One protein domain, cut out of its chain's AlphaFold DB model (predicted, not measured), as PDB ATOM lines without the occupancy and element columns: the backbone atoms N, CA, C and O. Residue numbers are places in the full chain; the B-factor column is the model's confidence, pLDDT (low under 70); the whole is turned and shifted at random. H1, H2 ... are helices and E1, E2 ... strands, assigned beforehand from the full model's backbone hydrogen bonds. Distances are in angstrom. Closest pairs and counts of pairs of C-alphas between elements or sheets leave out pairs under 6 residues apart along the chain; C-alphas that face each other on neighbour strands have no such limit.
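AT A GLANCE: This is residues 50 to 258 of the 266 residues of an uncharacterized protein of Sphingobium jiangsuense (UniProt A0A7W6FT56). Two strongly twisted sheets, E1 E2 E3 E4 and E5 E7 E6 E8 E9, follow each other along the longest axis, and the long helix H5 packs on both with residues 177 to 185, then runs away from them. H2 packs on the four-strand sheet's other face, with H1 folded back along H2 at that end, and H6 packs over E8 and E9 alone, at one edge of the five-strand sheet, on the face opposite to H5. The 209 printed residues include six named helices and nine named strands, in the order H1 H2 H3 H4 E1 E2 E3 E4 E5 E6 H5 E7 E8 H6 E9. The five-strand sheet is mixed, the other antiparallel, the class mixed; the whole is compact, with a radius of gyration of the C-alphas of 18.0 A and spans of 57 by 48 by 29 A.

HOW THE PARTS SIT: Start at the sheet of E5, residues 161 to 163, E7, 215 to 218, E6, 170 to 174, E8, 231 to 234, and E9, 255 to 257. E5 and E7 are antiparallel, N 161 and O 218 being 2.9 A apart. The other neighbours are parallel; look at N 217 and O 174, N 173 and O 233, and N 232 and O 255, each 2.8 A. H5, residues 177 to 202, and H6, 240 to 248, are on opposite faces, at heights over the sheet of 12.7 A and 8.5 A. E6, H5, E7 and E8, H6, E9 are strand-helix-strand units, parallel neighbours with a helix between, with right-handed crossovers. Next find the meander, each strand antiparallel to the one before: E1, residues 110 to 114, E2, 119 to 125, E3, 141 to 145, and E4, 152 to 154. Its pairs include N 111 and O 122, N 123 and O 143, and N 144 and O 153, each 2.8 A. It makes three layers, helices on both faces: H3, residues 83 to 94, and H5 on one, H2, residues 67 to 79, on the other. The closest C-alphas of H2 and E1 are Ala 74 and Tyr 113, 5.2 A. H4, residues 103 to 107, touches residues 185 to 189 of H5, closest C-alphas Ala 106 and Ala 185, 4.4 A. H1, residues 50 to 61, and H2 form a helical hairpin that only just touches, with 3 pairs of C-alphas within 8 A, the closest His 59 and Ser 69, 7.1 A. Every O i to N i+4 pair is within hydrogen-bond range in H2, H3, H4 and H6, with 7 of 8 in H1 and 21 of 22 in H5.

IN THESE COORDINATES: Find C-alpha 50 at (151.773, 158.781, 158.244), where H1 begins. H5 runs 35.6 A from C-alpha 177 at (172.524, 144.738, 182.484) to C-alpha 202 at (166.652, 113.214, 166.979). E2 spans 19.1 A and H2 18.3 A. E9 ends at C-alpha 257, (178.515, 131.554, 195.778).

THE WHOLE: The C-alphas of Ile 50 and Arg 252 are the farthest apart, 56.8 A. The printed part has no cut; E2 to E3, H5 to E7 and E7 to E8 are long links. Mean pLDDT of the printed part is 81.2; it is under 70 at residues 50 to 69, 76 to 81, 131 to 136 and 156 to 158.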
ATOM      1  N   ILE A  50     153.060 158.227 157.787       49.12
ATOM      2  CA  ILE A  50     151.773 158.781 158.244       49.12
ATOM      3  C   ILE A  50     151.121 157.817 159.236       49.12
ATOM      4  O   ILE A  50     150.774 158.228 160.342       49.12
ATOM      5  N   TRP A  51     151.062 156.527 158.896       47.19
ATOM      6  CA  TRP A  51     150.525 155.494 159.782       47.19
ATOM      7  C   TRP A  51     151.261 155.441 161.131       47.19
ATOM      8  O   TRP A  51     150.633 155.443 162.190       47.19
ATOM      9  N   ARG A  52     152.599 155.532 161.112       47.31
ATOM     10  CA  ARG A  52     153.441 155.646 162.314       47.31
ATOM     11  C   ARG A  52     153.058 156.828 163.200       47.31
ATOM     12  O   ARG A  52     152.986 156.684 164.419       47.31
ATOM     13  N   ASN A  53     152.859 158.002 162.607       45.78
ATOM     14  CA  ASN A  53     152.536 159.207 163.366       45.78
ATOM     15  C   ASN A  53     151.133 159.111 163.987       45.78
ATOM     16  O   ASN A  53     150.953 159.532 165.128       45.78
ATOM     17  N   SER A  54     150.179 158.493 163.285       45.00
ATOM     18  CA  SER A  54     148.827 158.246 163.796       45.00
ATOM     19  C   SER A  54     148.806 157.225 164.936       45.00
ATOM     20  O   SER A  54     148.177 157.484 165.957       45.00
ATOM     21  N   MET A  55     149.552 156.119 164.838       47.78
ATOM     22  CA  MET A  55     149.675 155.134 165.927       47.78
ATOM     23  C   MET A  55     150.338 155.730 167.174       47.78
ATOM     24  O   MET A  55     149.868 155.535 168.291       47.78
ATOM     25  N   ALA A  56     151.398 156.524 166.998       45.53
ATOM     26  CA  ALA A  56     152.065 157.205 168.108       45.53
ATOM     27  C   ALA A  56     151.203 158.304 168.763       45.53
ATOM     28  O   ALA A  56     151.441 158.653 169.920       45.53
ATOM     29  N   ALA A  57     150.244 158.882 168.034       43.12
ATOM     30  CA  ALA A  57     149.252 159.804 168.583       43.12
ATOM     31  C   ALA A  57     148.147 159.044 169.336       43.12
ATOM     32  O   ALA A  57     147.831 159.402 170.465       43.12
ATOM     33  N   LEU A  58     147.647 157.940 168.772       43.03
ATOM     34  CA  LEU A  58     146.657 157.057 169.402       43.03
ATOM     35  C   LEU A  58     147.155 156.459 170.725       43.03
ATOM     36  O   LEU A  58     146.426 156.469 171.714       43.03
ATOM     37  N   HIS A  59     148.411 156.010 170.783       44.88
ATOM     38  CA  HIS A  59     149.011 155.502 172.022       44.88
ATOM     39  C   HIS A  59     149.152 156.573 173.107       44.88
ATOM     40  O   HIS A  59     149.035 156.270 174.287       44.88
ATOM     41  N   ARG A  60     149.366 157.837 172.724       47.12
ATOM     42  CA  ARG A  60     149.394 158.952 173.681       47.12
ATOM     43  C   ARG A  60     148.007 159.337 174.188       47.12
ATOM     44  O   ARG A  60     147.903 159.867 175.282       47.12
ATOM     45  N   MET A  61     146.965 159.078 173.402       38.66
ATOM     46  CA  MET A  61     145.578 159.398 173.748       38.66
ATOM     47  C   MET A  61     144.882 158.317 174.585       38.66
ATOM     48  O   MET A  61     143.805 158.579 175.106       38.66
ATOM     49  N   THR A  62     145.451 157.112 174.689       42.94
ATOM     50  CA  THR A  62     144.798 155.954 175.330       42.94
ATOM     51  C   THR A  62     145.252 155.678 176.765       42.94
ATOM     52  O   THR A  62     144.646 154.823 177.392       42.94
ATOM     53  N   GLU A  63     146.246 156.414 177.287       42.22
ATOM     54  CA  GLU A  63     146.790 156.413 178.671       42.22
ATOM     55  C   GLU A  63     147.107 155.059 179.356       42.22
ATOM     56  O   GLU A  63     147.827 155.052 180.352       42.22
ATOM     57  N   GLU A  64     146.728 153.902 178.813       43.59
ATOM     58  CA  GLU A  64     147.271 152.598 179.198       43.59
ATOM     59  C   GLU A  64     148.599 152.373 178.480       43.59
ATOM     60  O   GLU A  64     148.679 151.855 177.359       43.59
ATOM     61  N   VAL A  65     149.685 152.788 179.129       53.00
ATOM     62  CA  VAL A  65     151.029 152.520 178.623       53.00
ATOM     63  C   VAL A  65     151.463 151.119 179.047       53.00
ATOM     64  O   VAL A  65     152.092 150.927 180.081       53.00
ATOM     65  N   SER A  66     151.090 150.118 178.251       60.16
ATOM     66  CA  SER A  66     151.542 148.736 178.436       60.16
ATOM     67  C   SER A  66     152.914 148.490 177.784       60.16
ATOM     68  O   SER A  66     153.245 149.132 176.775       60.16
ATOM     69  N   PRO A  67     153.712 147.525 178.286       59.72
ATOM     70  CA  PRO A  67     154.941 147.065 177.628       59.72
ATOM     71  C   PRO A  67     154.740 146.732 176.140       59.72
ATOM     72  O   PRO A  67     155.572 147.092 175.300       59.72
ATOM     73  N   SER A  68     153.587 146.157 175.784       69.06
ATOM     74  CA  SER A  68     153.173 145.842 174.411       69.06
ATOM     75  C   SER A  68     153.096 147.066 173.494       69.06
ATOM     76  O   SER A  68     153.547 147.014 172.348       69.06
ATOM     77  N   SER A  69     152.552 148.187 173.979       66.62
ATOM     78  CA  SER A  69     152.440 149.446 173.222       66.62
ATOM     79  C   SER A  69     153.819 149.989 172.831       66.62
ATOM     80  O   SER A  69     154.083 150.338 171.674       66.62
ATOM     81  N   ILE A  70     154.753 149.977 173.780       73.25
ATOM     82  CA  ILE A  70     156.114 150.471 173.553       73.25
ATOM     83  C   ILE A  70     156.919 149.516 172.699       73.25
ATOM     84  O   ILE A  70     157.627 149.966 171.795       73.25
ATOM     85  N   TRP A  71     156.789 148.214 172.937       81.06
ATOM     86  CA  TRP A  71     157.429 147.206 172.110       81.06
ATOM     87  C   TRP A  71     157.006 147.346 170.647       81.06
ATOM     88  O   TRP A  71     157.864 147.446 169.767       81.06
ATOM     89  N   ARG A  72     155.701 147.478 170.378       74.38
ATOM     90  CA  ARG A  72     155.175 147.740 169.028       74.38
ATOM     91  C   ARG A  72     155.755 149.014 168.423       74.38
ATOM     92  O   ARG A  72     156.226 148.982 167.289       74.38
ATOM     93  N   SER A  73     155.790 150.115 169.173       71.38
ATOM     94  CA  SER A  73     156.374 151.385 168.713       71.38
ATOM     95  C   SER A  73     157.871 151.264 168.390       71.38
ATOM     96  O   SER A  73     158.339 151.742 167.350       71.38
ATOM     97  N   ALA A  74     158.642 150.582 169.237       74.12
ATOM     98  CA  ALA A  74     160.068 150.346 169.030       74.12
ATOM     99  C   ALA A  74     160.321 149.454 167.799       74.12
ATOM    100  O   ALA A  74     161.158 149.783 166.953       74.12
ATOM    101  N   LYS A  75     159.549 148.371 167.639       75.38
ATOM    102  CA  LYS A  75     159.625 147.475 166.474       75.38
ATOM    103  C   LYS A  75     159.199 148.160 165.180       75.38
ATOM    104  O   LYS A  75     159.869 148.000 164.164       75.38
ATOM    105  N   LEU A  76     158.164 148.992 165.211       65.75
ATOM    106  CA  LEU A  76     157.749 149.803 164.067       65.75
ATOM    107  C   LEU A  76     158.850 150.788 163.635       65.75
ATOM    108  O   LEU A  76     159.128 150.960 162.446       65.75
ATOM    109  N   ASN A  77     159.512 151.432 164.598       63.75
ATOM    110  CA  ASN A  77     160.640 152.324 164.324       63.75
ATOM    111  C   ASN A  77     161.846 151.587 163.736       63.75
ATOM    112  O   ASN A  77     162.576 152.166 162.933       63.75
ATOM    113  N   GLU A  78     162.061 150.331 164.116       68.06
ATOM    114  CA  GLU A  78     163.063 149.466 163.497       68.06
ATOM    115  C   GLU A  78     162.701 149.125 162.044       68.06
ATOM    116  O   GLU A  78     163.535 149.324 161.165       68.06
ATOM    117  N   LEU A  79     161.465 148.684 161.781       61.38
ATOM    118  CA  LEU A  79     161.001 148.267 160.447       61.38
ATOM    119  C   LEU A  79     160.971 149.407 159.420       61.38
ATOM    120  O   LEU A  79     161.122 149.177 158.225       61.38
ATOM    121  N   THR A  80     160.782 150.645 159.876       56.72
ATOM    122  CA  THR A  80     160.725 151.840 159.011       56.72
ATOM    123  C   THR A  80     162.096 152.475 158.748       56.72
ATOM    124  O   THR A  80     162.184 153.531 158.116       56.72
ATOM    125  N   ARG A  81     163.179 151.866 159.244       64.62
ATOM    126  CA  ARG A  81     164.562 152.336 159.085       64.62
ATOM    127  C   ARG A  81     165.396 151.329 158.300       64.62
ATOM    128  O   ARG A  81     165.000 150.197 158.069       64.62
ATOM    129  N   ASP A  82     166.596 151.753 157.916       74.50
ATOM    130  CA  ASP A  82     167.610 150.861 157.354       74.50
ATOM    131  C   ASP A  82     167.983 149.780 158.383       74.50
ATOM    132  O   ASP A  82     168.676 150.049 159.374       74.50
ATOM    133  N   THR A  83     167.524 148.555 158.126       72.06
ATOM    134  CA  THR A  83     167.695 147.387 158.994       72.06
ATOM    135  C   THR A  83     169.156 147.157 159.371       72.06
ATOM    136  O   THR A  83     169.461 146.884 160.532       72.06
ATOM    137  N   ARG A  84     170.098 147.343 158.434       78.94
ATOM    138  CA  ARG A  84     171.530 147.138 158.708       78.94
ATOM    139  C   ARG A  84     172.065 148.184 159.676       78.94
ATOM    140  O   ARG A  84     172.840 147.851 160.571       78.94
ATOM    141  N   LYS A  85     171.645 149.446 159.546       84.94
ATOM    142  CA  LYS A  85     172.030 150.504 160.497       84.94
ATOM    143  C   LYS A  85     171.473 150.234 161.889       84.94
ATOM    144  O   LYS A  85     172.188 150.440 162.867       84.94
ATOM    145  N   VAL A  86     170.233 149.750 161.978       84.12
ATOM    146  CA  VAL A  86     169.604 149.398 163.258       84.12
ATOM    147  C   VAL A  86     170.337 148.236 163.929       84.12
ATOM    148  O   VAL A  86     170.714 148.359 165.092       84.12
ATOM    149  N   ILE A  87     170.626 147.155 163.199       84.81
ATOM    150  CA  ILE A  87     171.390 146.006 163.713       84.81
ATOM    151  C   ILE A  87     172.771 146.449 164.212       84.81
ATOM    152  O   ILE A  87     173.146 146.143 165.345       84.81
ATOM    153  N   ARG A  88     173.505 147.243 163.420       90.50
ATOM    154  CA  ARG A  88     174.814 147.783 163.825       90.50
ATOM    155  C   ARG A  88     174.725 148.653 165.076       90.50
ATOM    156  O   ARG A  88     175.621 148.603 165.915       90.50
ATOM    157  N   TRP A  89     173.666 149.447 165.211       93.00
ATOM    158  CA  TRP A  89     173.439 150.250 166.410       93.00
ATOM    159  C   TRP A  89     173.187 149.367 167.637       93.00
ATOM    160  O   TRP A  89     173.857 149.560 168.649       93.00
ATOM    161  N   LYS A  90     172.315 148.353 167.538       93.56
ATOM    162  CA  LYS A  90     172.050 147.392 168.628       93.56
ATOM    163  C   LYS A  90     173.324 146.660 169.054       93.56
ATOM    164  O   LYS A  90     173.630 146.578 170.241       93.56
ATOM    165  N   ALA A  91     174.116 146.203 168.083       92.31
ATOM    166  CA  ALA A  91     175.400 145.558 168.329       92.31
ATOM    167  C   ALA A  91     176.363 146.471 169.105       92.31
ATOM    168  O   ALA A  91     176.943 146.065 170.112       92.31
ATOM    169  N   ARG A  92     176.482 147.741 168.695       92.69
ATOM    170  CA  ARG A  92     177.291 148.746 169.404       92.69
ATOM    171  C   ARG A  92     176.749 149.058 170.793       92.69
ATOM    172  O   ARG A  92     177.544 149.209 171.715       92.69
ATOM    173  N   ALA A  93     175.427 149.115 170.954       93.00
ATOM    174  CA  ALA A  93     174.789 149.351 172.244       93.00
ATOM    175  C   ALA A  93     175.141 148.250 173.253       93.00
ATOM    176  O   ALA A  93     175.463 148.540 174.405       93.00
ATOM    177  N   LEU A  94     175.185 146.996 172.796       91.94
ATOM    178  CA  LEU A  94     175.681 145.877 173.587       91.94
ATOM    179  C   LEU A  94     177.209 145.850 173.676       91.94
ATOM    180  O   LEU A  94     177.741 145.287 174.621       91.94
ATOM    181  N   GLY A  95     177.949 146.463 172.755       89.81
ATOM    182  CA  GLY A  95     179.407 146.348 172.662       89.81
ATOM    183  C   GLY A  95     179.857 144.978 172.144       89.81
ATOM    184  O   GLY A  95     180.841 144.435 172.637       89.81
ATOM    185  N   VAL A  96     179.105 144.414 171.199       88.94
ATOM    186  CA  VAL A  96     179.450 143.197 170.447       88.94
ATOM    187  C   VAL A  96     179.846 143.559 169.014       88.94
ATOM    188  O   VAL A  96     179.541 144.656 168.542       88.94
ATOM    189  N   ASN A  97     180.537 142.653 168.314       87.94
ATOM    190  CA  ASN A  97     180.979 142.903 166.942       87.94
ATOM    191  C   ASN A  97     179.766 143.035 165.991       87.94
ATOM    192  O   ASN A  97     179.045 142.051 165.808       87.94
ATOM    193  N   PRO A  98     179.549 144.206 165.356       85.44
ATOM    194  CA  PRO A  98     178.441 144.418 164.427       85.44
ATOM    195  C   PRO A  98     178.534 143.599 163.137       85.44
ATOM    196  O   PRO A  98     177.529 143.463 162.451       85.44
ATOM    197  N   GLU A  99     179.710 143.072 162.800       85.25
ATOM    198  CA  GLU A  99     179.931 142.271 161.591       85.25
ATOM    199  C   GLU A  99     179.954 140.759 161.894       85.25
ATOM    200  O   GLU A  99     180.408 139.963 161.076       85.25
ATOM    201  N   SER A 100     179.497 140.345 163.084       82.50
ATOM    202  CA  SER A 100     179.337 138.924 163.415       82.50
ATOM    203  C   SER A 100     178.265 138.275 162.535       82.50
ATOM    204  O   SER A 100     177.209 138.862 162.305       82.50
ATOM    205  N   GLN A 101     178.509 137.041 162.089       76.31
ATOM    206  CA  GLN A 101     177.661 136.326 161.125       76.31
ATOM    207  C   GLN A 101     176.202 136.137 161.583       76.31
ATOM    208  O   GLN A 101     175.322 136.062 160.737       76.31
ATOM    209  N   ASN A 102     175.945 136.106 162.897       81.44
ATOM    210  CA  ASN A 102     174.612 135.882 163.483       81.44
ATOM    211  C   ASN A 102     174.119 137.080 164.306       81.44
ATOM    212  O   ASN A 102     173.371 136.919 165.276       81.44
ATOM    213  N   ILE A 103     174.623 138.282 164.015       83.19
ATOM    214  CA  ILE A 103     174.331 139.460 164.836       83.19
ATOM    215  C   ILE A 103     172.845 139.829 164.820       83.19
ATOM    216  O   ILE A 103     172.314 140.273 165.832       83.19
ATOM    217  N   ASP A 104     172.172 139.619 163.696       79.31
ATOM    218  CA  ASP A 104     170.740 139.822 163.498       79.31
ATOM    219  C   ASP A 104     169.903 138.920 164.417       79.31
ATOM    220  O   ASP A 104     169.021 139.408 165.126       79.31
ATOM    221  N   ILE A 105     170.251 137.634 164.491       80.88
ATOM    222  CA  ILE A 105     169.638 136.642 165.385       80.88
ATOM    223  C   ILE A 105     169.873 137.040 166.845       80.88
ATOM    224  O   ILE A 105     168.928 137.071 167.641       80.88
ATOM    225  N   ALA A 106     171.111 137.406 167.185       84.25
ATOM    226  CA  ALA A 106     171.518 137.761 168.542       84.25
ATOM    227  C   ALA A 106     170.718 138.953 169.105       84.25
ATOM    228  O   ALA A 106     170.331 138.944 170.272       84.25
ATOM    229  N   VAL A 107     170.423 139.960 168.272       87.69
ATOM    230  CA  VAL A 107     169.746 141.206 168.691       87.69
ATOM    231  C   VAL A 107     168.262 141.281 168.304       87.69
ATOM    232  O   VAL A 107     167.624 142.316 168.504       87.69
ATOM    233  N   SER A 108     167.692 140.210 167.742       83.00
ATOM    234  CA  SER A 108     166.306 140.171 167.236       83.00
ATOM    235  C   SER A 108     165.238 140.399 168.317       83.00
ATOM    236  O   SER A 108     164.214 141.027 168.045       83.00
ATOM    237  N   GLY A 109     165.499 139.953 169.551       86.56
ATOM    238  CA  GLY A 109     164.645 140.163 170.732       86.56
ATOM    239  C   GLY A 109     164.822 141.530 171.401       86.56
ATOM    240  O   GLY A 109     164.388 141.729 172.531       86.56
ATOM    241  N   MET A 110     165.493 142.463 170.725       91.88
ATOM    242  CA  MET A 110     165.798 143.793 171.238       91.88
ATOM    243  C   MET A 110     165.380 144.847 170.219       91.88
ATOM    244  O   MET A 110     165.395 144.578 169.018       91.88
ATOM    245  N   ALA A 111     165.047 146.057 170.655       89.75
ATOM    246  CA  ALA A 111     164.617 147.145 169.783       89.75
ATOM    247  C   ALA A 111     165.173 148.499 170.261       89.75
ATOM    248  O   ALA A 111     165.264 148.733 171.465       89.75
ATOM    249  N   PRO A 112     165.566 149.408 169.351       90.44
ATOM    250  CA  PRO A 112     165.900 150.773 169.731       90.44
ATOM    251  C   PRO A 112     164.632 151.500 170.188       90.44
ATOM    252  O   PRO A 112     163.644 151.566 169.457       90.44
ATOM    253  N   TYR A 113     164.683 152.087 171.375       88.25
ATOM    254  CA  TYR A 113     163.608 152.885 171.951       88.25
ATOM    255  C   TYR A 113     164.135 154.281 172.281       88.25
ATOM    256  O   TYR A 113     165.268 154.423 172.728       88.25
ATOM    257  N   HIS A 114     163.339 155.316 172.029       86.00
ATOM    258  CA  HIS A 114     163.683 156.682 172.411       86.00
ATOM    259  C   HIS A 114     162.697 157.137 173.475       86.00
ATOM    260  O   HIS A 114     161.506 157.242 173.186       86.00
ATOM    261  N   ASP A 115     163.188 157.402 174.681       79.62
ATOM    262  CA  ASP A 115     162.354 157.801 175.824       79.62
ATOM    263  C   ASP A 115     161.927 159.279 175.780       79.62
ATOM    264  O   ASP A 115     161.044 159.691 176.524       79.62
ATOM    265  N   GLY A 116     162.513 160.063 174.872       81.50
ATOM    266  CA  GLY A 116     162.296 161.506 174.746       81.50
ATOM    267  C   GLY A 116     163.589 162.303 174.893       81.50
ATOM    268  O   GLY A 116     163.712 163.367 174.291       81.50
ATOM    269  N   GLU A 117     164.586 161.738 175.571       84.88
ATOM    270  CA  GLU A 117     165.877 162.379 175.833       84.88
ATOM    271  C   GLU A 117     167.037 161.604 175.208       84.88
ATOM    272  O   GLU A 117     167.978 162.195 174.673       84.88
ATOM    273  N   LYS A 118     166.974 160.272 175.254       89.69
ATOM    274  CA  LYS A 118     168.061 159.395 174.827       89.69
ATOM    275  C   LYS A 118     167.559 158.127 174.151       89.69
ATOM    276  O   LYS A 118     166.403 157.718 174.245       89.69
ATOM    277  N   TRP A 119     168.486 157.484 173.447       90.44
ATOM    278  CA  TRP A 119     168.266 156.172 172.855       90.44
ATOM    279  C   TRP A 119     168.612 155.071 173.856       90.44
ATOM    280  O   TRP A 119     169.760 154.944 174.281       90.44
ATOM    281  N   LEU A 120     167.619 154.247 174.162       93.00
ATOM    282  CA  LEU A 120     167.696 153.055 174.990       93.00
ATOM    283  C   LEU A 120     167.580 151.803 174.117       93.00
ATOM    284  O   LEU A 120     166.989 151.819 173.034       93.00
ATOM    285  N   LEU A 121     168.152 150.701 174.586       94.25
ATOM    286  CA  LEU A 121     167.938 149.383 174.009       94.25
ATOM    287  C   LEU A 121     166.857 148.674 174.824       94.25
ATOM    288  O   LEU A 121     167.104 148.256 175.951       94.25
ATOM    289  N   ALA A 122     165.668 148.551 174.246       93.12
ATOM    290  CA  ALA A 122     164.578 147.786 174.823       93.12
ATOM    291  C   ALA A 122     164.807 146.289 174.578       93.12
ATOM    292  O   ALA A 122     165.126 145.893 173.456       93.12
ATOM    293  N   ILE A 123     164.653 145.463 175.607       93.50
ATOM    294  CA  ILE A 123     164.854 144.012 175.580       93.50
ATOM    295  C   ILE A 123     163.557 143.370 176.070       93.50
ATOM    296  O   ILE A 123     163.137 143.617 177.199       93.50
ATOM    297  N   ALA A 124     162.919 142.585 175.203       90.81
ATOM    298  CA  ALA A 124     161.664 141.901 175.502       90.81
ATOM    299  C   ALA A 124     161.899 140.706 176.437       90.81
ATOM    300  O   ALA A 124     162.807 139.911 176.176       90.81
ATOM    301  N   LEU A 125     161.075 140.570 177.483       89.00
ATOM    302  CA  LEU A 125     160.978 139.370 178.316       89.00
ATOM    303  C   LEU A 125     159.511 138.893 178.446       89.00
ATOM    304  O   LEU A 125     158.653 139.697 178.788       89.00
ATOM    305  N   PRO A 126     159.210 137.610 178.156       89.50
ATOM    306  CA  PRO A 126     160.055 136.718 177.362       89.50
ATOM    307  C   PRO A 126     160.486 137.406 176.051       89.50
ATOM    308  O   PRO A 126     159.939 138.441 175.663       89.50
ATOM    309  N   ALA A 127     161.524 136.911 175.382       88.25
ATOM    310  CA  ALA A 127     161.899 137.386 174.052       88.25
ATOM    311  C   ALA A 127     161.299 136.474 172.975       88.25
ATOM    312  O   ALA A 127     161.323 135.251 173.146       88.25
ATOM    313  N   PRO A 128     160.888 137.019 171.815       84.50
ATOM    314  CA  PRO A 128     160.359 136.207 170.727       84.50
ATOM    315  C   PRO A 128     161.418 135.220 170.232       84.50
ATOM    316  O   PRO A 128     162.623 135.459 170.374       84.50
ATOM    317  N   GLU A 129     160.988 134.117 169.628       82.12
ATOM    318  CA  GLU A 129     161.907 133.142 169.043       82.12
ATOM    319  C   GLU A 129     162.781 133.799 167.950       82.12
ATOM    320  O   GLU A 129     162.248 134.542 167.122       82.12
ATOM    321  N   PRO A 130     164.107 133.544 167.899       70.00
ATOM    322  CA  PRO A 130     165.043 134.277 167.034       70.00
ATOM    323  C   PRO A 130     164.779 134.261 165.518       70.00
ATOM    324  O   PRO A 130     165.397 135.045 164.808       70.00
ATOM    325  N   MET A 131     163.866 133.416 165.028       67.81
ATOM    326  CA  MET A 131     163.485 133.315 163.610       67.81
ATOM    327  C   MET A 131     161.966 133.329 163.374       67.81
ATOM    328  O   MET A 131     161.528 133.190 162.234       67.81
ATOM    329  N   ASN A 132     161.152 133.478 164.424       63.91
ATOM    330  CA  ASN A 132     159.699 133.492 164.281       63.91
ATOM    331  C   ASN A 132     159.192 134.935 164.249       63.91
ATOM    332  O   ASN A 132     159.276 135.659 165.244       63.91
ATOM    333  N   HIS A 133     158.652 135.353 163.107       56.69
ATOM    334  CA  HIS A 133     157.987 136.643 162.983       56.69
ATOM    335  C   HIS A 133     156.527 136.495 163.421       56.69
ATOM    336  O   HIS A 133     155.628 136.460 162.585       56.69
ATOM    337  N   ASN A 134     156.278 136.415 164.728       63.66
ATOM    338  CA  ASN A 134     154.921 136.550 165.248       63.66
ATOM    339  C   ASN A 134     154.552 138.051 165.293       63.66
ATOM    340  O   ASN A 134     155.116 138.772 166.122       63.66
ATOM    341  N   PRO A 135     153.665 138.552 164.408       54.94
ATOM    342  CA  PRO A 135     153.281 139.966 164.390       54.94
ATOM    343  C   PRO A 135     152.486 140.380 165.637       54.94
ATOM    344  O   PRO A 135     152.515 141.551 166.013       54.94
ATOM    345  N   ASP A 136     151.846 139.417 166.303       62.62
ATOM    346  CA  ASP A 136     151.022 139.624 167.494       62.62
ATOM    347  C   ASP A 136     151.812 139.401 168.791       62.62
ATOM    348  O   ASP A 136     151.240 139.290 169.870       62.62
ATOM    349  N   TYR A 137     153.141 139.316 168.696       71.50
ATOM    350  CA  TYR A 137     153.999 139.130 169.854       71.50
ATOM    351  C   TYR A 137     153.923 140.316 170.822       71.50
ATOM    352  O   TYR A 137     154.282 141.446 170.473       71.50
ATOM    353  N   GLU A 138     153.564 140.023 172.064       77.44
ATOM    354  CA  GLU A 138     153.550 140.970 173.170       77.44
ATOM    355  C   GLU A 138     154.450 140.447 174.299       77.44
ATOM    356  O   GLU A 138     154.254 139.316 174.741       77.44
ATOM    357  N   PRO A 139     155.473 141.210 174.728       84.38
ATOM    358  CA  PRO A 139     156.253 140.844 175.899       84.38
ATOM    359  C   PRO A 139     155.490 141.171 177.184       84.38
ATOM    360  O   PRO A 139     154.822 142.205 177.255       84.38
ATOM    361  N   ASP A 140     155.675 140.336 178.202       84.56
ATOM    362  CA  ASP A 140     155.159 140.589 179.550       84.56
ATOM    363  C   ASP A 140     155.892 141.779 180.184       84.56
ATOM    364  O   ASP A 140     155.280 142.681 180.749       84.56
ATOM    365  N   ASP A 141     157.213 141.818 179.997       86.62
ATOM    366  CA  ASP A 141     158.115 142.813 180.552       86.62
ATOM    367  C   ASP A 141     159.044 143.405 179.491       86.62
ATOM    368  O   ASP A 141     159.480 142.753 178.533       86.62
ATOM    369  N   LEU A 142     159.420 144.667 179.701       89.25
ATOM    370  CA  LEU A 142     160.366 145.364 178.840       89.25
ATOM    371  C   LEU A 142     161.482 146.002 179.660       89.25
ATOM    372  O   LEU A 142     161.282 147.000 180.356       89.25
ATOM    373  N   ILE A 143     162.685 145.447 179.526       92.31
ATOM    374  CA  ILE A 143     163.889 146.014 180.131       92.31
ATOM    375  C   ILE A 143     164.442 147.090 179.205       92.31
ATOM    376  O   ILE A 143     164.657 146.855 178.017       92.31
ATOM    377  N   LEU A 144     164.728 148.265 179.752       93.19
ATOM    378  CA  LEU A 144     165.323 149.386 179.042       93.19
ATOM    379  C   LEU A 144     166.779 149.554 179.473       93.19
ATOM    380  O   LEU A 144     167.063 150.053 180.558       93.19
ATOM    381  N   LEU A 145     167.712 149.144 178.615       94.75
ATOM    382  CA  LEU A 145     169.149 149.303 178.830       94.75
ATOM    383  C   LEU A 145     169.630 150.640 178.259       94.75
ATOM    384  O   LEU A 145     169.487 150.898 177.064       94.75
ATOM    385  N   ASP A 146     170.292 151.446 179.082       93.94
ATOM    386  CA  ASP A 146     171.046 152.615 178.642       93.94
ATOM    387  C   ASP A 146     172.403 152.174 178.058       93.94
ATOM    388  O   ASP A 146     173.263 151.660 178.785       93.94
ATOM    389  N   PRO A 147     172.649 152.373 176.751       92.38
ATOM    390  CA  PRO A 147     173.890 151.942 176.124       92.38
ATOM    391  C   PRO A 147     175.129 152.689 176.621       92.38
ATOM    392  O   PRO A 147     176.227 152.136 176.548       92.38
ATOM    393  N   ALA A 148     174.991 153.928 177.092       90.12
ATOM    394  CA  ALA A 148     176.115 154.744 177.535       90.12
ATOM    395  C   ALA A 148     176.563 154.338 178.940       90.12
ATOM    396  O   ALA A 148     177.749 154.101 179.166       90.12
ATOM    397  N   THR A 149     175.614 154.201 179.865       89.25
ATOM    398  CA  THR A 149     175.911 153.918 181.279       89.25
ATOM    399  C   THR A 149     175.931 152.425 181.599       89.25
ATOM    400  O   THR A 149     176.630 151.995 182.510       89.25
ATOM    401  N   GLY A 150     175.207 151.608 180.831       85.94
ATOM    402  CA  GLY A 150     174.996 150.192 181.130       85.94
ATOM    403  C   GLY A 150     173.956 149.937 182.225       85.94
ATOM    404  O   GLY A 150     173.765 148.774 182.586       85.94
ATOM    405  N   ASN A 151     173.298 150.988 182.725       88.75
ATOM    406  CA  ASN A 151     172.187 150.885 183.665       88.75
ATOM    407  C   ASN A 151     170.939 150.379 182.946       88.75
ATOM    408  O   ASN A 151     170.738 150.677 181.768       88.75
ATOM    409  N   ALA A 152     170.088 149.654 183.664       91.81
ATOM    410  CA  ALA A 152     168.787 149.253 183.157       91.81
ATOM    411  C   ALA A 152     167.665 149.687 184.093       91.81
ATOM    412  O   ALA A 152     167.861 149.801 185.302       91.81
ATOM    413  N   SER A 153     166.496 149.902 183.506       89.81
ATOM    414  CA  SER A 153     165.225 150.066 184.199       89.81
ATOM    415  C   SER A 153     164.185 149.133 183.591       89.81
ATOM    416  O   SER A 153     164.382 148.585 182.504       89.81
ATOM    417  N   VAL A 154     163.079 148.944 184.299       86.19
ATOM    418  CA  VAL A 154     161.913 148.226 183.785       86.19
ATOM    419  C   VAL A 154     160.882 149.259 183.382       86.19
ATOM    420  O   VAL A 154     160.680 150.257 184.076       86.19
ATOM    421  N   TYR A 155     160.269 149.072 182.220       77.12
ATOM    422  CA  TYR A 155     159.238 149.994 181.788       77.12
ATOM    423  C   TYR A 155     158.013 149.920 182.712       77.12
ATOM    424  O   TYR A 155     157.463 148.846 182.915       77.12
ATOM    425  N   GLY A 156     157.573 151.067 183.239       68.38
ATOM    426  CA  GLY A 156     156.384 151.155 184.092       68.38
ATOM    427  C   GLY A 156     156.589 150.715 185.545       68.38
ATOM    428  O   GLY A 156     155.651 150.828 186.329       68.38
ATOM    429  N   ASP A 157     157.798 150.289 185.927       69.38
ATOM    430  CA  ASP A 157     158.109 149.882 187.298       69.38
ATOM    431  C   ASP A 157     159.263 150.709 187.885       69.38
ATOM    432  O   ASP A 157     160.317 150.895 187.272       69.38
ATOM    433  N   ALA A 158     159.043 151.225 189.093       66.50
ATOM    434  CA  ALA A 158     160.029 151.968 189.875       66.50
ATOM    435  C   ALA A 158     160.674 151.112 190.983       66.50
ATOM    436  O   ALA A 158     161.554 151.593 191.699       66.50
ATOM    437  N   SER A 159     160.217 149.874 191.160       79.62
ATOM    438  CA  SER A 159     160.638 148.965 192.219       79.62
ATOM    439  C   SER A 159     161.796 148.061 191.798       79.62
ATOM    440  O   SER A 159     162.106 147.890 190.616       79.62
ATOM    441  N   SER A 160     162.487 147.510 192.798       85.88
ATOM    442  CA  SER A 160     163.536 146.526 192.560       85.88
ATOM    443  C   SER A 160     162.921 145.227 192.047       85.88
ATOM    444  O   SER A 160     162.018 144.677 192.678       85.88
ATOM    445  N   LEU A 161     163.458 144.694 190.954       89.50
ATOM    446  CA  LEU A 161     162.959 143.488 190.305       89.50
ATOM    447  C   LEU A 161     164.084 142.497 190.013       89.50
ATOM    448  O   LEU A 161     165.234 142.869 189.771       89.50
ATOM    449  N   LEU A 162     163.719 141.216 190.006       91.19
ATOM    450  CA  LEU A 162     164.582 140.117 189.590       91.19
ATOM    451  C   LEU A 162     163.923 139.365 188.447       91.19
ATOM    452  O   LEU A 162     162.921 138.676 188.634       91.19
ATOM    453  N   PHE A 163     164.538 139.470 187.277       91.56
ATOM    454  CA  PHE A 163     164.158 138.693 186.110       91.56
ATOM    455  C   PHE A 163     164.799 137.326 186.207       91.56
ATOM    456  O   PHE A 163     166.028 137.207 186.212       91.56
ATOM    457  N   LEU A 164     163.955 136.307 186.315       91.56
ATOM    458  CA  LEU A 164     164.403 134.939 186.491       91.56
ATOM    459  C   LEU A 164     164.889 134.335 185.164       91.56
ATOM    460  O   LEU A 164     164.354 134.659 184.095       91.56
ATOM    461  N   PRO A 165     165.901 133.458 185.230       90.75
ATOM    462  CA  PRO A 165     166.347 132.695 184.084       90.75
ATOM    463  C   PRO A 165     165.427 131.504 183.822       90.75
ATOM    464  O   PRO A 165     164.506 131.217 184.584       90.75
ATOM    465  N   MET A 166     165.707 130.793 182.732       84.94
ATOM    466  CA  MET A 166     164.981 129.581 182.350       84.94
ATOM    467  C   MET A 166     165.037 128.471 183.416       84.94
ATOM    468  O   MET A 166     164.051 127.762 183.596       84.94
ATOM    469  N   GLU A 167     166.165 128.318 184.114       85.31
ATOM    470  CA  GLU A 167     166.341 127.340 185.194       85.31
ATOM    471  C   GLU A 167     166.578 128.062 186.522       85.31
ATOM    472  O   GLU A 167     167.515 128.842 186.656       85.31
ATOM    473  N   THR A 168     165.723 127.813 187.515       87.19
ATOM    474  CA  THR A 168     165.747 128.542 188.796       87.19
ATOM    475  C   THR A 168     166.466 127.807 189.920       87.19
ATOM    476  O   THR A 168     166.663 128.385 190.987       87.19
ATOM    477  N   ASP A 169     166.848 126.549 189.715       87.38
ATOM    478  CA  ASP A 169     167.491 125.750 190.759       87.38
ATOM    479  C   ASP A 169     168.964 126.143 190.926       87.38
ATOM    480  O   ASP A 169     169.468 126.200 192.050       87.38
ATOM    481  N   HIS A 170     169.639 126.466 189.817       89.81
ATOM    482  CA  HIS A 170     171.035 126.895 189.775       89.81
ATOM    483  C   HIS A 170     171.183 128.034 188.769       89.81
ATOM    484  O   HIS A 170     170.993 127.824 187.573       89.81
ATOM    485  N   PHE A 171     171.523 129.239 189.228       92.81
ATOM    486  CA  PHE A 171     171.667 130.371 188.315       92.81
ATOM    487  C   PHE A 171     172.635 131.449 188.788       92.81
ATOM    488  O   PHE A 171     172.820 131.695 189.980       92.81
ATOM    489  N   THR A 172     173.205 132.155 187.816       94.06
ATOM    490  CA  THR A 172     174.013 133.354 188.037       94.06
ATOM    491  C   THR A 172     173.130 134.597 187.988       94.06
ATOM    492  O   THR A 172     172.272 134.719 187.114       94.06
ATOM    493  N   VAL A 173     173.338 135.543 188.906       94.00
ATOM    494  CA  VAL A 173     172.619 136.828 188.946       94.00
ATOM    495  C   VAL A 173     173.557 137.959 188.579       94.00
ATOM    496  O   VAL A 173     174.611 138.118 189.188       94.00
ATOM    497  N   HIS A 174     173.150 138.812 187.649       94.56
ATOM    498  CA  HIS A 174     173.891 140.010 187.269       94.56
ATOM    499  C   HIS A 174     173.134 141.267 187.687       94.56
ATOM    500  O   HIS A 174     171.912 141.295 187.651       94.56
ATOM    501  N   ALA A 175     173.866 142.329 188.014       92.00
ATOM    502  CA  ALA A 175     173.330 143.697 188.063       92.00
ATOM    503  C   ALA A 175     173.887 144.553 186.913       92.00
ATOM    504  O   ALA A 175     173.386 145.629 186.599       92.00
ATOM    505  N   CYS A 176     174.930 144.068 186.230       92.69
ATOM    506  CA  CYS A 176     175.424 144.673 185.002       92.69
ATOM    507  C   CYS A 176     174.544 144.251 183.815       92.69
ATOM    508  O   CYS A 176     174.838 143.262 183.136       92.69
ATOM    509  N   ALA A 177     173.499 145.033 183.534       93.25
ATOM    510  CA  ALA A 177     172.524 144.738 182.484       93.25
ATOM    511  C   ALA A 177     173.144 144.588 181.089       93.25
ATOM    512  O   ALA A 177     172.717 143.741 180.310       93.25
ATOM    513  N   LYS A 178     174.212 145.334 180.777       93.88
ATOM    514  CA  LYS A 178     174.946 145.162 179.511       93.88
ATOM    515  C   LYS A 178     175.622 143.791 179.395       93.88
ATOM    516  O   LYS A 178     175.658 143.231 178.306       93.88
ATOM    517  N   THR A 179     176.182 143.253 180.481       92.69
ATOM    518  CA  THR A 179     176.780 141.907 180.458       92.69
ATOM    519  C   THR A 179     175.701 140.838 180.361       92.69
ATOM    520  O   THR A 179     175.803 139.985 179.486       92.69
ATOM    521  N   TRP A 180     174.637 140.959 181.151       94.88
ATOM    522  CA  TRP A 180     173.476 140.075 181.060       94.88
ATOM    523  C   TRP A 180     172.863 140.054 179.648       94.88
ATOM    524  O   TRP A 180     172.657 138.995 179.065       94.88
ATOM    525  N   ALA A 181     172.672 141.220 179.024       94.81
ATOM    526  CA  ALA A 181     172.107 141.312 177.679       94.81
ATOM    527  C   ALA A 181     173.001 140.657 176.609       94.81
ATOM    528  O   ALA A 181     172.493 140.141 175.616       94.81
ATOM    529  N   ARG A 182     174.330 140.646 176.804       93.69
ATOM    530  CA  ARG A 182     175.255 139.902 175.930       93.69
ATOM    531  C   ARG A 182     175.103 138.400 176.099       93.69
ATOM    532  O   ARG A 182     175.064 137.704 175.094       93.69
ATOM    533  N   GLU A 183     175.022 137.912 177.335       92.75
ATOM    534  CA  GLU A 183     174.782 136.488 177.609       92.75
ATOM    535  C   GLU A 183     173.463 136.039 176.986       92.75
ATOM    536  O   GLU A 183     173.416 135.020 176.300       92.75
ATOM    537  N   PHE A 184     172.418 136.857 177.118       93.31
ATOM    538  CA  PHE A 184     171.137 136.581 176.489       93.31
ATOM    539  C   PHE A 184     171.228 136.551 174.957       93.31
ATOM    540  O   PHE A 184     170.725 135.623 174.326       93.31
ATOM    541  N   ALA A 185     171.916 137.522 174.348       91.69
ATOM    542  CA  ALA A 185     172.144 137.555 172.904       91.69
ATOM    543  C   ALA A 185     172.915 136.318 172.404       91.69
ATOM    544  O   ALA A 185     172.571 135.761 171.361       91.69
ATOM    545  N   THR A 186     173.916 135.856 173.159       90.25
ATOM    546  CA  THR A 186     174.663 134.623 172.866       90.25
ATOM    547  C   THR A 186     173.761 133.393 172.955       90.25
ATOM    548  O   THR A 186     173.702 132.617 172.001       90.25
ATOM    549  N   ALA A 187     172.986 133.258 174.035       89.50
ATOM    550  CA  ALA A 187     172.088 132.121 174.241       89.50
ATOM    551  C   ALA A 187     171.041 131.982 173.126       89.50
ATOM    552  O   ALA A 187     170.703 130.871 172.723       89.50
ATOM    553  N   ARG A 188     170.565 133.101 172.563       88.31
ATOM    554  CA  ARG A 188     169.656 133.088 171.403       88.31
ATOM    555  C   ARG A 188     170.285 132.431 170.175       88.31
ATOM    556  O   ARG A 188     169.622 131.667 169.477       88.31
ATOM    557  N   VAL A 189     171.555 132.727 169.907       87.19
ATOM    558  CA  VAL A 189     172.299 132.141 168.783       87.19
ATOM    559  C   VAL A 189     172.573 130.656 169.042       87.19
ATOM    560  O   VAL A 189     172.331 129.823 168.170       87.19
ATOM    561  N   GLU A 190     173.021 130.305 170.248       87.19
ATOM    562  CA  GLU A 190     173.306 128.918 170.647       87.19
ATOM    563  C   GLU A 190     172.062 128.026 170.620       87.19
ATOM    564  O   GLU A 190     172.124 126.879 170.160       87.19
ATOM    565  N   TRP A 191     170.915 128.556 171.050       86.06
ATOM    566  CA  TRP A 191     169.643 127.850 170.977       86.06
ATOM    567  C   TRP A 191     169.257 127.537 169.531       86.06
ATOM    568  O   TRP A 191     168.851 126.412 169.245       86.06
ATOM    569  N   LEU A 192     169.435 128.483 168.600       82.56
ATOM    570  CA  LEU A 192     169.108 128.259 167.190       82.56
ATOM    571  C   LEU A 192     169.954 127.123 166.592       82.56
ATOM    572  O   LEU A 192     169.421 126.234 165.926       82.56
ATOM    573  N   TYR A 193     171.259 127.106 166.876       80.62
ATOM    574  CA  TYR A 193     172.135 126.006 166.462       80.62
ATOM    575  C   TYR A 193     171.740 124.671 167.101       80.62
ATOM    576  O   TYR A 193     171.685 123.645 166.419       80.62
ATOM    577  N   SER A 194     171.410 124.683 168.393       81.50
ATOM    578  CA  SER A 194     170.945 123.497 169.120       81.50
ATOM    579  C   SER A 194     169.637 122.952 168.551       81.50
ATOM    580  O   SER A 194     169.511 121.743 168.373       81.50
ATOM    581  N   LYS A 195     168.694 123.828 168.180       80.25
ATOM    582  CA  LYS A 195     167.433 123.462 167.525       80.25
ATOM    583  C   LYS A 195     167.679 122.728 166.212       80.25
ATOM    584  O   LYS A 195     167.143 121.637 166.033       80.25
ATOM    585  N   PHE A 196     168.507 123.275 165.320       79.31
ATOM    586  CA  PHE A 196     168.799 122.621 164.039       79.31
ATOM    587  C   PHE A 196     169.495 121.267 164.220       79.31
ATOM    588  O   PHE A 196     169.163 120.303 163.526       79.31
ATOM    589  N   ASN A 197     170.417 121.161 165.179       78.56
ATOM    590  CA  ASN A 197     171.078 119.894 165.494       78.56
ATOM    591  C   ASN A 197     170.103 118.857 166.071       78.56
ATOM    592  O   ASN A 197     170.103 117.712 165.623       78.56
ATOM    593  N   ALA A 198     169.246 119.249 167.017       77.94
ATOM    594  CA  ALA A 198     168.243 118.370 167.620       77.94
ATOM    595  C   ALA A 198     167.223 117.865 166.588       77.94
ATOM    596  O   ALA A 198     166.903 116.674 166.568       77.94
ATOM    597  N   GLN A 199     166.782 118.739 165.679       81.50
ATOM    598  CA  GLN A 199     165.900 118.363 164.575       81.50
ATOM    599  C   GLN A 199     166.578 117.363 163.637       81.50
ATOM    600  O   GLN A 199     165.978 116.355 163.274       81.50
ATOM    601  N   LYS A 200     167.849 117.590 163.290       82.19
ATOM    602  CA  LYS A 200     168.604 116.709 162.389       82.19
ATOM    603  C   LYS A 200     168.894 115.331 162.989       82.19
ATOM    604  O   LYS A 200     168.838 114.341 162.267       82.19
ATOM    605  N   ILE A 201     169.270 115.269 164.267       88.38
ATOM    606  CA  ILE A 201     169.763 114.038 164.909       88.38
ATOM    607  C   ILE A 201     168.616 113.215 165.498       88.38
ATOM    608  O   ILE A 201     168.612 111.995 165.370       88.38
ATOM    609  N   ALA A 202     167.662 113.874 166.157       84.06
ATOM    610  CA  ALA A 202     166.652 113.214 166.979       84.06
ATOM    611  C   ALA A 202     165.209 113.509 166.538       84.06
ATOM    612  O   ALA A 202     164.280 113.005 167.161       84.06
ATOM    613  N   ASN A 203     165.003 114.320 165.490       85.19
ATOM    614  CA  ASN A 203     163.684 114.810 165.067       85.19
ATOM    615  C   ASN A 203     162.894 115.483 166.211       85.19
ATOM    616  O   ASN A 203     161.666 115.426 166.273       85.19
ATOM    617  N   ILE A 204     163.614 116.120 167.137       80.81
ATOM    618  CA  ILE A 204     163.041 116.885 168.247       80.81
ATOM    619  C   ILE A 204     163.078 118.360 167.864       80.81
ATOM    620  O   ILE A 204     164.096 118.845 167.375       80.81
ATOM    621  N   THR A 205     161.992 119.086 168.126       80.81
ATOM    622  CA  THR A 205     161.964 120.551 168.013       80.81
ATOM    623  C   THR A 205     161.936 121.158 169.415       80.81
ATOM    624  O   THR A 205     160.876 121.162 170.041       80.81
ATOM    625  N   PRO A 206     163.081 121.644 169.933       79.62
ATOM    626  CA  PRO A 206     163.123 122.334 171.216       79.62
ATOM    627  C   PRO A 206     162.227 123.573 171.203       79.62
ATOM    628  O   PRO A 206     162.131 124.263 170.187       79.62
ATOM    629  N   ILE A 207     161.607 123.868 172.343       84.50
ATOM    630  CA  ILE A 207     160.792 125.069 172.537       84.50
ATOM    631  C   ILE A 207     161.704 126.199 173.024       84.50
ATOM    632  O   ILE A 207     162.560 125.990 173.884       84.50
ATOM    633  N   TRP A 208     161.537 127.396 172.460       84.25
ATOM    634  CA  TRP A 208     162.167 128.606 172.980       84.25
ATOM    635  C   TRP A 208     161.291 129.188 174.088       84.25
ATOM    636  O   TRP A 208     160.140 129.536 173.842       84.25
ATOM    637  N   THR A 209     161.832 129.299 175.298       84.75
ATOM    638  CA  THR A 209     161.097 129.818 176.463       84.75
ATOM    639  C   THR A 209     161.093 131.343 176.530       84.75
ATOM    640  O   THR A 209     160.301 131.917 177.265       84.75
ATOM    641  N   GLY A 210     161.981 132.018 175.793       84.31
ATOM    642  CA  GLY A 210     162.091 133.475 175.827       84.31
ATOM    643  C   GLY A 210     162.818 134.047 177.037       84.31
ATOM    644  O   GLY A 210     163.120 135.238 177.022       84.31
ATOM    645  N   HIS A 211     163.161 133.232 178.031       87.12
ATOM    646  CA  HIS A 211     163.885 133.671 179.221       87.12
ATOM    647  C   HIS A 211     165.409 133.580 179.035       87.12
ATOM    648  O   HIS A 211     165.900 132.744 178.271       87.12
ATOM    649  N   PRO A 212     166.180 134.454 179.707       87.25
ATOM    650  CA  PRO A 212     167.637 134.426 179.653       87.25
ATOM    651  C   PRO A 212     168.211 133.184 180.364       87.25
ATOM    652  O   PRO A 212     167.535 132.569 181.191       87.25
ATOM    653  N   PRO A 213     169.479 132.822 180.095       88.81
ATOM    654  CA  PRO A 213     170.176 131.774 180.846       88.81
ATOM    655  C   PRO A 213     170.597 132.223 182.257       88.81
ATOM    656  O   PRO A 213     170.789 131.389 183.132       88.81
ATOM    657  N   SER A 214     170.740 133.533 182.484       93.56
ATOM    658  CA  SER A 214     171.133 134.133 183.762       93.56
ATOM    659  C   SER A 214     170.095 135.152 184.233       93.56
ATOM    660  O   SER A 214     169.339 135.716 183.437       93.56
ATOM    661  N   ALA A 215     170.032 135.379 185.542       94.75
ATOM    662  CA  ALA A 215     169.099 136.323 186.138       94.75
ATOM    663  C   ALA A 215     169.616 137.766 186.040       94.75
ATOM    664  O   ALA A 215     170.825 138.013 186.126       94.75
ATOM    665  N   LEU A 216     168.697 138.728 185.948       95.25
ATOM    666  CA  LEU A 216     169.007 140.156 186.041       95.25
ATOM    667  C   LEU A 216     168.337 140.766 187.269       95.25
ATOM    668  O   LEU A 216     167.114 140.762 187.378       95.25
ATOM    669  N   LEU A 217     169.147 141.342 188.151       93.88
ATOM    670  CA  LEU A 217     168.707 142.204 189.238       93.88
ATOM    671  C   LEU A 217     168.714 143.664 188.768       93.88
ATOM    672  O   LEU A 217     169.754 144.182 188.356       93.88
ATOM    673  N   ILE A 218     167.571 144.335 188.883       92.00
ATOM    674  CA  ILE A 218     167.433 145.783 188.714       92.00
ATOM    675  C   ILE A 218     167.018 146.373 190.063       92.00
ATOM    676  O   ILE A 218     166.041 145.931 190.656       92.00
ATOM    677  N   GLY A 219     167.763 147.368 190.549       89.38
ATOM    678  CA  GLY A 219     167.521 147.993 191.853       89.38
ATOM    679  C   GLY A 219     168.240 147.300 193.015       89.38
ATOM    680  O   GLY A 219     169.329 146.749 192.857       89.38
ATOM    681  N   ASP A 220     167.647 147.384 194.204       88.56
ATOM    682  CA  ASP A 220     168.193 146.843 195.453       88.56
ATOM    683  C   ASP A 220     167.789 145.377 195.682       88.56
ATOM    684  O   ASP A 220     166.605 145.036 195.681       88.56
ATOM    685  N   ALA A 221     168.781 144.528 195.967       87.88
ATOM    686  CA  ALA A 221     168.612 143.109 196.270       87.88
ATOM    687  C   ALA A 221     167.701 142.852 197.480       87.88
ATOM    688  O   ALA A 221     167.026 141.821 197.518       87.88
ATOM    689  N   ALA A 222     167.669 143.761 198.460       86.19
ATOM    690  CA  ALA A 222     166.822 143.614 199.645       86.19
ATOM    691  C   ALA A 222     165.323 143.792 199.334       86.19
ATOM    692  O   ALA A 222     164.483 143.224 200.028       86.19
ATOM    693  N   GLY A 223     164.989 144.548 198.280       84.44
ATOM    694  CA  GLY A 223     163.611 144.843 197.871       84.44
ATOM    695  C   GLY A 223     162.959 143.775 196.988       84.44
ATOM    696  O   GLY A 223     161.789 143.899 196.640       84.44
ATOM    697  N   VAL A 224     163.699 142.730 196.625       88.12
ATOM    698  CA  VAL A 224     163.273 141.677 195.695       88.12
ATOM    699  C   VAL A 224     162.901 140.408 196.452       88.12
ATOM    700  O   VAL A 224     163.539 140.082 197.448       88.12
ATOM    701  N   ARG A 225     161.927 139.640 195.944       86.81
ATOM    702  CA  ARG A 225     161.630 138.279 196.426       86.81
ATOM    703  C   ARG A 225     162.533 137.234 195.768       86.81
ATOM    704  O   ARG A 225     162.455 137.024 194.561       86.81
ATOM    705  N   TRP A 226     163.334 136.537 196.570       88.88
ATOM    706  CA  TRP A 226     164.278 135.523 196.080       88.88
ATOM    707  C   TRP A 226     163.690 134.100 196.031       88.88
ATOM    708  O   TRP A 226     162.944 133.715 196.940       88.88
ATOM    709  N   PRO A 227     164.048 133.277 195.021       86.88
ATOM    710  CA  PRO A 227     163.638 131.876 194.967       86.88
ATOM    711  C   PRO A 227     164.262 131.074 196.115       86.88
ATOM    712  O   PRO A 227     165.432 131.246 196.475       86.88
ATOM    713  N   ARG A 228     163.458 130.186 196.712       86.12
ATOM    714  CA  ARG A 228     163.855 129.358 197.858       86.12
ATOM    715  C   ARG A 228     164.585 128.102 197.401       86.12
ATOM    716  O   ARG A 228     164.140 127.446 196.473       86.12
ATOM    717  N   GLY A 229     165.654 127.736 198.107       84.75
ATOM    718  CA  GLY A 229     166.413 126.509 197.842       84.75
ATOM    719  C   GLY A 229     167.314 126.560 196.606       84.75
ATOM    720  O   GLY A 229     167.964 125.564 196.313       84.75
ATOM    721  N   ALA A 230     167.388 127.703 195.923       87.75
ATOM    722  CA  ALA A 230     168.240 127.884 194.760       87.75
ATOM    723  C   ALA A 230     169.723 128.036 195.139       87.75
ATOM    724  O   ALA A 230     170.073 128.619 196.175       87.75
ATOM    725  N   VAL A 231     170.595 127.559 194.256       89.62
ATOM    726  CA  VAL A 231     172.032 127.836 194.263       89.62
ATOM    727  C   VAL A 231     172.283 129.045 193.370       89.62
ATOM    728  O   VAL A 231     172.055 129.010 192.164       89.62
ATOM    729  N   ILE A 232     172.740 130.132 193.979       91.06
ATOM    730  CA  ILE A 232     172.829 131.442 193.344       91.06
ATOM    731  C   ILE A 232     174.294 131.856 193.249       91.06
ATOM    732  O   ILE A 232     174.985 131.994 194.258       91.06
ATOM    733  N   GLU A 233     174.781 132.089 192.039       92.75
ATOM    734  CA  GLU A 233     176.114 132.639 191.806       92.75
ATOM    735  C   GLU A 233     176.037 134.159 191.617       92.75
ATOM    736  O   GLU A 233     175.220 134.675 190.853       92.75
ATOM    737  N   ALA A 234     176.893 134.904 192.318       91.81
ATOM    738  CA  ALA A 234     176.988 136.348 192.143       91.81
ATOM    739  C   ALA A 234     177.760 136.683 190.858       91.81
ATOM    740  O   ALA A 234     178.986 136.626 190.811       91.81
ATOM    741  N   GLY A 235     177.036 137.061 189.815       91.31
ATOM    742  CA  GLY A 235     177.588 137.532 188.557       91.31
ATOM    743  C   GLY A 235     178.041 138.991 188.604       91.31
ATOM    744  O   GLY A 235     178.209 139.637 189.644       91.31
ATOM    745  N   LYS A 236     178.261 139.550 187.416       90.75
ATOM    746  CA  LYS A 236     178.861 140.877 187.271       90.75
ATOM    747  C   LYS A 236     177.974 141.991 187.830       90.75
ATOM    748  O   LYS A 236     176.792 142.098 187.501       90.75
ATOM    749  N   GLY A 237     178.600 142.890 188.587       87.94
ATOM    750  CA  GLY A 237     177.936 144.031 189.218       87.94
ATOM    751  C   GLY A 237     177.272 143.694 190.552       87.94
ATOM    752  O   GLY A 237     176.713 144.591 191.169       87.94
ATOM    753  N   ILE A 238     177.355 142.440 191.013       89.56
ATOM    754  CA  ILE A 238     176.816 142.025 192.307       89.56
ATOM    755  C   ILE A 238     177.943 141.656 193.262       89.56
ATOM    756  O   ILE A 238     178.864 140.912 192.934       89.56
ATOM    757  N   GLU A 239     177.845 142.164 194.486       88.69
ATOM    758  CA  GLU A 239     178.706 141.752 195.583       88.69
ATOM    759  C   GLU A 239     178.074 140.556 196.306       88.69
ATOM    760  O   GLU A 239     177.043 140.695 196.963       88.69
ATOM    761  N   ALA A 240     178.715 139.385 196.225       87.69
ATOM    762  CA  ALA A 240     178.184 138.138 196.785       87.69
ATOM    763  C   ALA A 240     177.812 138.237 198.271       87.69
ATOM    764  O   ALA A 240     176.812 137.665 198.684       87.69
ATOM    765  N   ARG A 241     178.580 138.991 199.073       87.94
ATOM    766  CA  ARG A 241     178.276 139.193 200.498       87.94
ATOM    767  C   ARG A 241     176.981 139.976 200.697       87.94
ATOM    768  O   ARG A 241     176.137 139.544 201.470       87.94
ATOM    769  N   LYS A 242     176.796 141.091 199.981       86.62
ATOM    770  CA  LYS A 242     175.553 141.882 200.044       86.62
ATOM    771  C   LYS A 242     174.352 141.072 199.574       86.62
ATOM    772  O   LYS A 242     173.314 141.092 200.225       86.62
ATOM    773  N   LEU A 243     174.527 140.320 198.490       88.38
ATOM    774  CA  LEU A 243     173.501 139.420 197.979       88.38
ATOM    775  C   LEU A 243     173.140 138.339 199.009       88.38
ATOM    776  O   LEU A 243     171.966 138.099 199.266       88.38
ATOM    777  N   GLN A 244     174.143 137.727 199.640       89.62
ATOM    778  CA  GLN A 244     173.940 136.731 200.687       89.62
ATOM    779  C   GLN A 244     173.165 137.299 201.874       89.62
ATOM    780  O   GLN A 244     172.251 136.632 202.345       89.62
ATOM    781  N   PHE A 245     173.485 138.513 202.332       87.88
ATOM    782  CA  PHE A 245     172.725 139.170 203.397       87.88
ATOM    783  C   PHE A 245     171.262 139.395 202.995       87.88
ATOM    784  O   PHE A 245     170.368 138.971 203.720       87.88
ATOM    785  N   ALA A 246     171.016 139.962 201.809       86.06
ATOM    786  CA  ALA A 246     169.661 140.212 201.315       86.06
ATOM    787  C   ALA A 246     168.820 138.927 201.190       86.06
ATOM    788  O   ALA A 246     167.627 138.926 201.494       86.06
ATOM    789  N   ILE A 247     169.441 137.824 200.764       87.38
ATOM    790  CA  ILE A 247     168.770 136.529 200.611       87.38
ATOM    791  C   ILE A 247     168.559 135.849 201.959       87.38
ATOM    792  O   ILE A 247     167.493 135.281 202.177       87.38
ATOM    793  N   TYR A 248     169.543 135.893 202.858       82.75
ATOM    794  CA  TYR A 248     169.488 135.192 204.142       82.75
ATOM    795  C   TYR A 248     168.277 135.613 204.981       82.75
ATOM    796  O   TYR A 248     167.627 134.761 205.597       82.75
ATOM    797  N   ASP A 249     167.931 136.899 204.934       75.25
ATOM    798  CA  ASP A 249     166.781 137.460 205.646       75.25
ATOM    799  C   ASP A 249     165.431 136.941 205.109       75.25
ATOM    800  O   ASP A 249     164.442 136.910 205.841       75.25
ATOM    801  N   GLN A 250     165.384 136.466 203.859       76.38
ATOM    802  CA  GLN A 250     164.162 135.996 203.192       76.38
ATOM    803  C   GLN A 250     164.093 134.467 203.016       76.38
ATOM    804  O   GLN A 250     163.013 133.870 203.072       76.38
ATOM    805  N   SER A 251     165.235 133.825 202.765       73.06
ATOM    806  CA  SER A 251     165.374 132.414 202.402       73.06
ATOM    807  C   SER A 251     166.656 131.826 202.992       73.06
ATOM    808  O   SER A 251     167.747 131.943 202.435       73.06
ATOM    809  N   ARG A 252     166.513 131.098 204.104       71.94
ATOM    810  CA  ARG A 252     167.631 130.409 204.774       71.94
ATOM    811  C   ARG A 252     168.173 129.197 204.013       71.94
ATOM    812  O   ARG A 252     169.201 128.652 204.403       71.94
ATOM    813  N   THR A 253     167.463 128.726 202.989       77.75
ATOM    814  CA  THR A 253     167.816 127.509 202.244       77.75
ATOM    815  C   THR A 253     168.587 127.793 200.962       77.75
ATOM    816  O   THR A 253     169.272 126.898 200.469       77.75
ATOM    817  N   SER A 254     168.501 129.013 200.430       79.94
ATOM    818  CA  SER A 254     169.225 129.409 199.222       79.94
ATOM    819  C   SER A 254     170.693 129.686 199.554       79.94
ATOM    820  O   SER A 254     171.010 130.246 200.607       79.94
ATOM    821  N   ARG A 255     171.611 129.278 198.675       81.75
ATOM    822  CA  ARG A 255     173.061 129.430 198.881       81.75
ATOM    823  C   ARG A 255     173.628 130.418 197.883       81.75
ATOM    824  O   ARG A 255     173.287 130.347 196.711       81.75
ATOM    825  N   VAL A 256     174.508 131.305 198.345       81.69
ATOM    826  CA  VAL A 256     175.179 132.285 197.484       81.69
ATOM    827  C   VAL A 256     176.654 131.943 197.354       81.69
ATOM    828  O   VAL A 256     177.352 131.798 198.358       81.69
ATOM    829  N   HIS A 257     177.128 131.846 196.117       83.88
ATOM    830  CA  HIS A 257     178.515 131.554 195.778       83.88
ATOM    831  C   HIS A 257     179.174 132.753 195.093       83.88
ATOM    832  O   HIS A 257     178.534 133.512 194.362       83.88
ATOM    833  N   GLN A 258     180.473 132.922 195.341       77.19
ATOM    834  CA  GLN A 258     181.300 133.808 194.528       77.19
ATOM    835  C   GLN A 258     181.708 133.097 193.236       77.19
ATOM    836  O   GLN A 258     181.950 131.886 193.276       77.19
TER     837      GLN A 258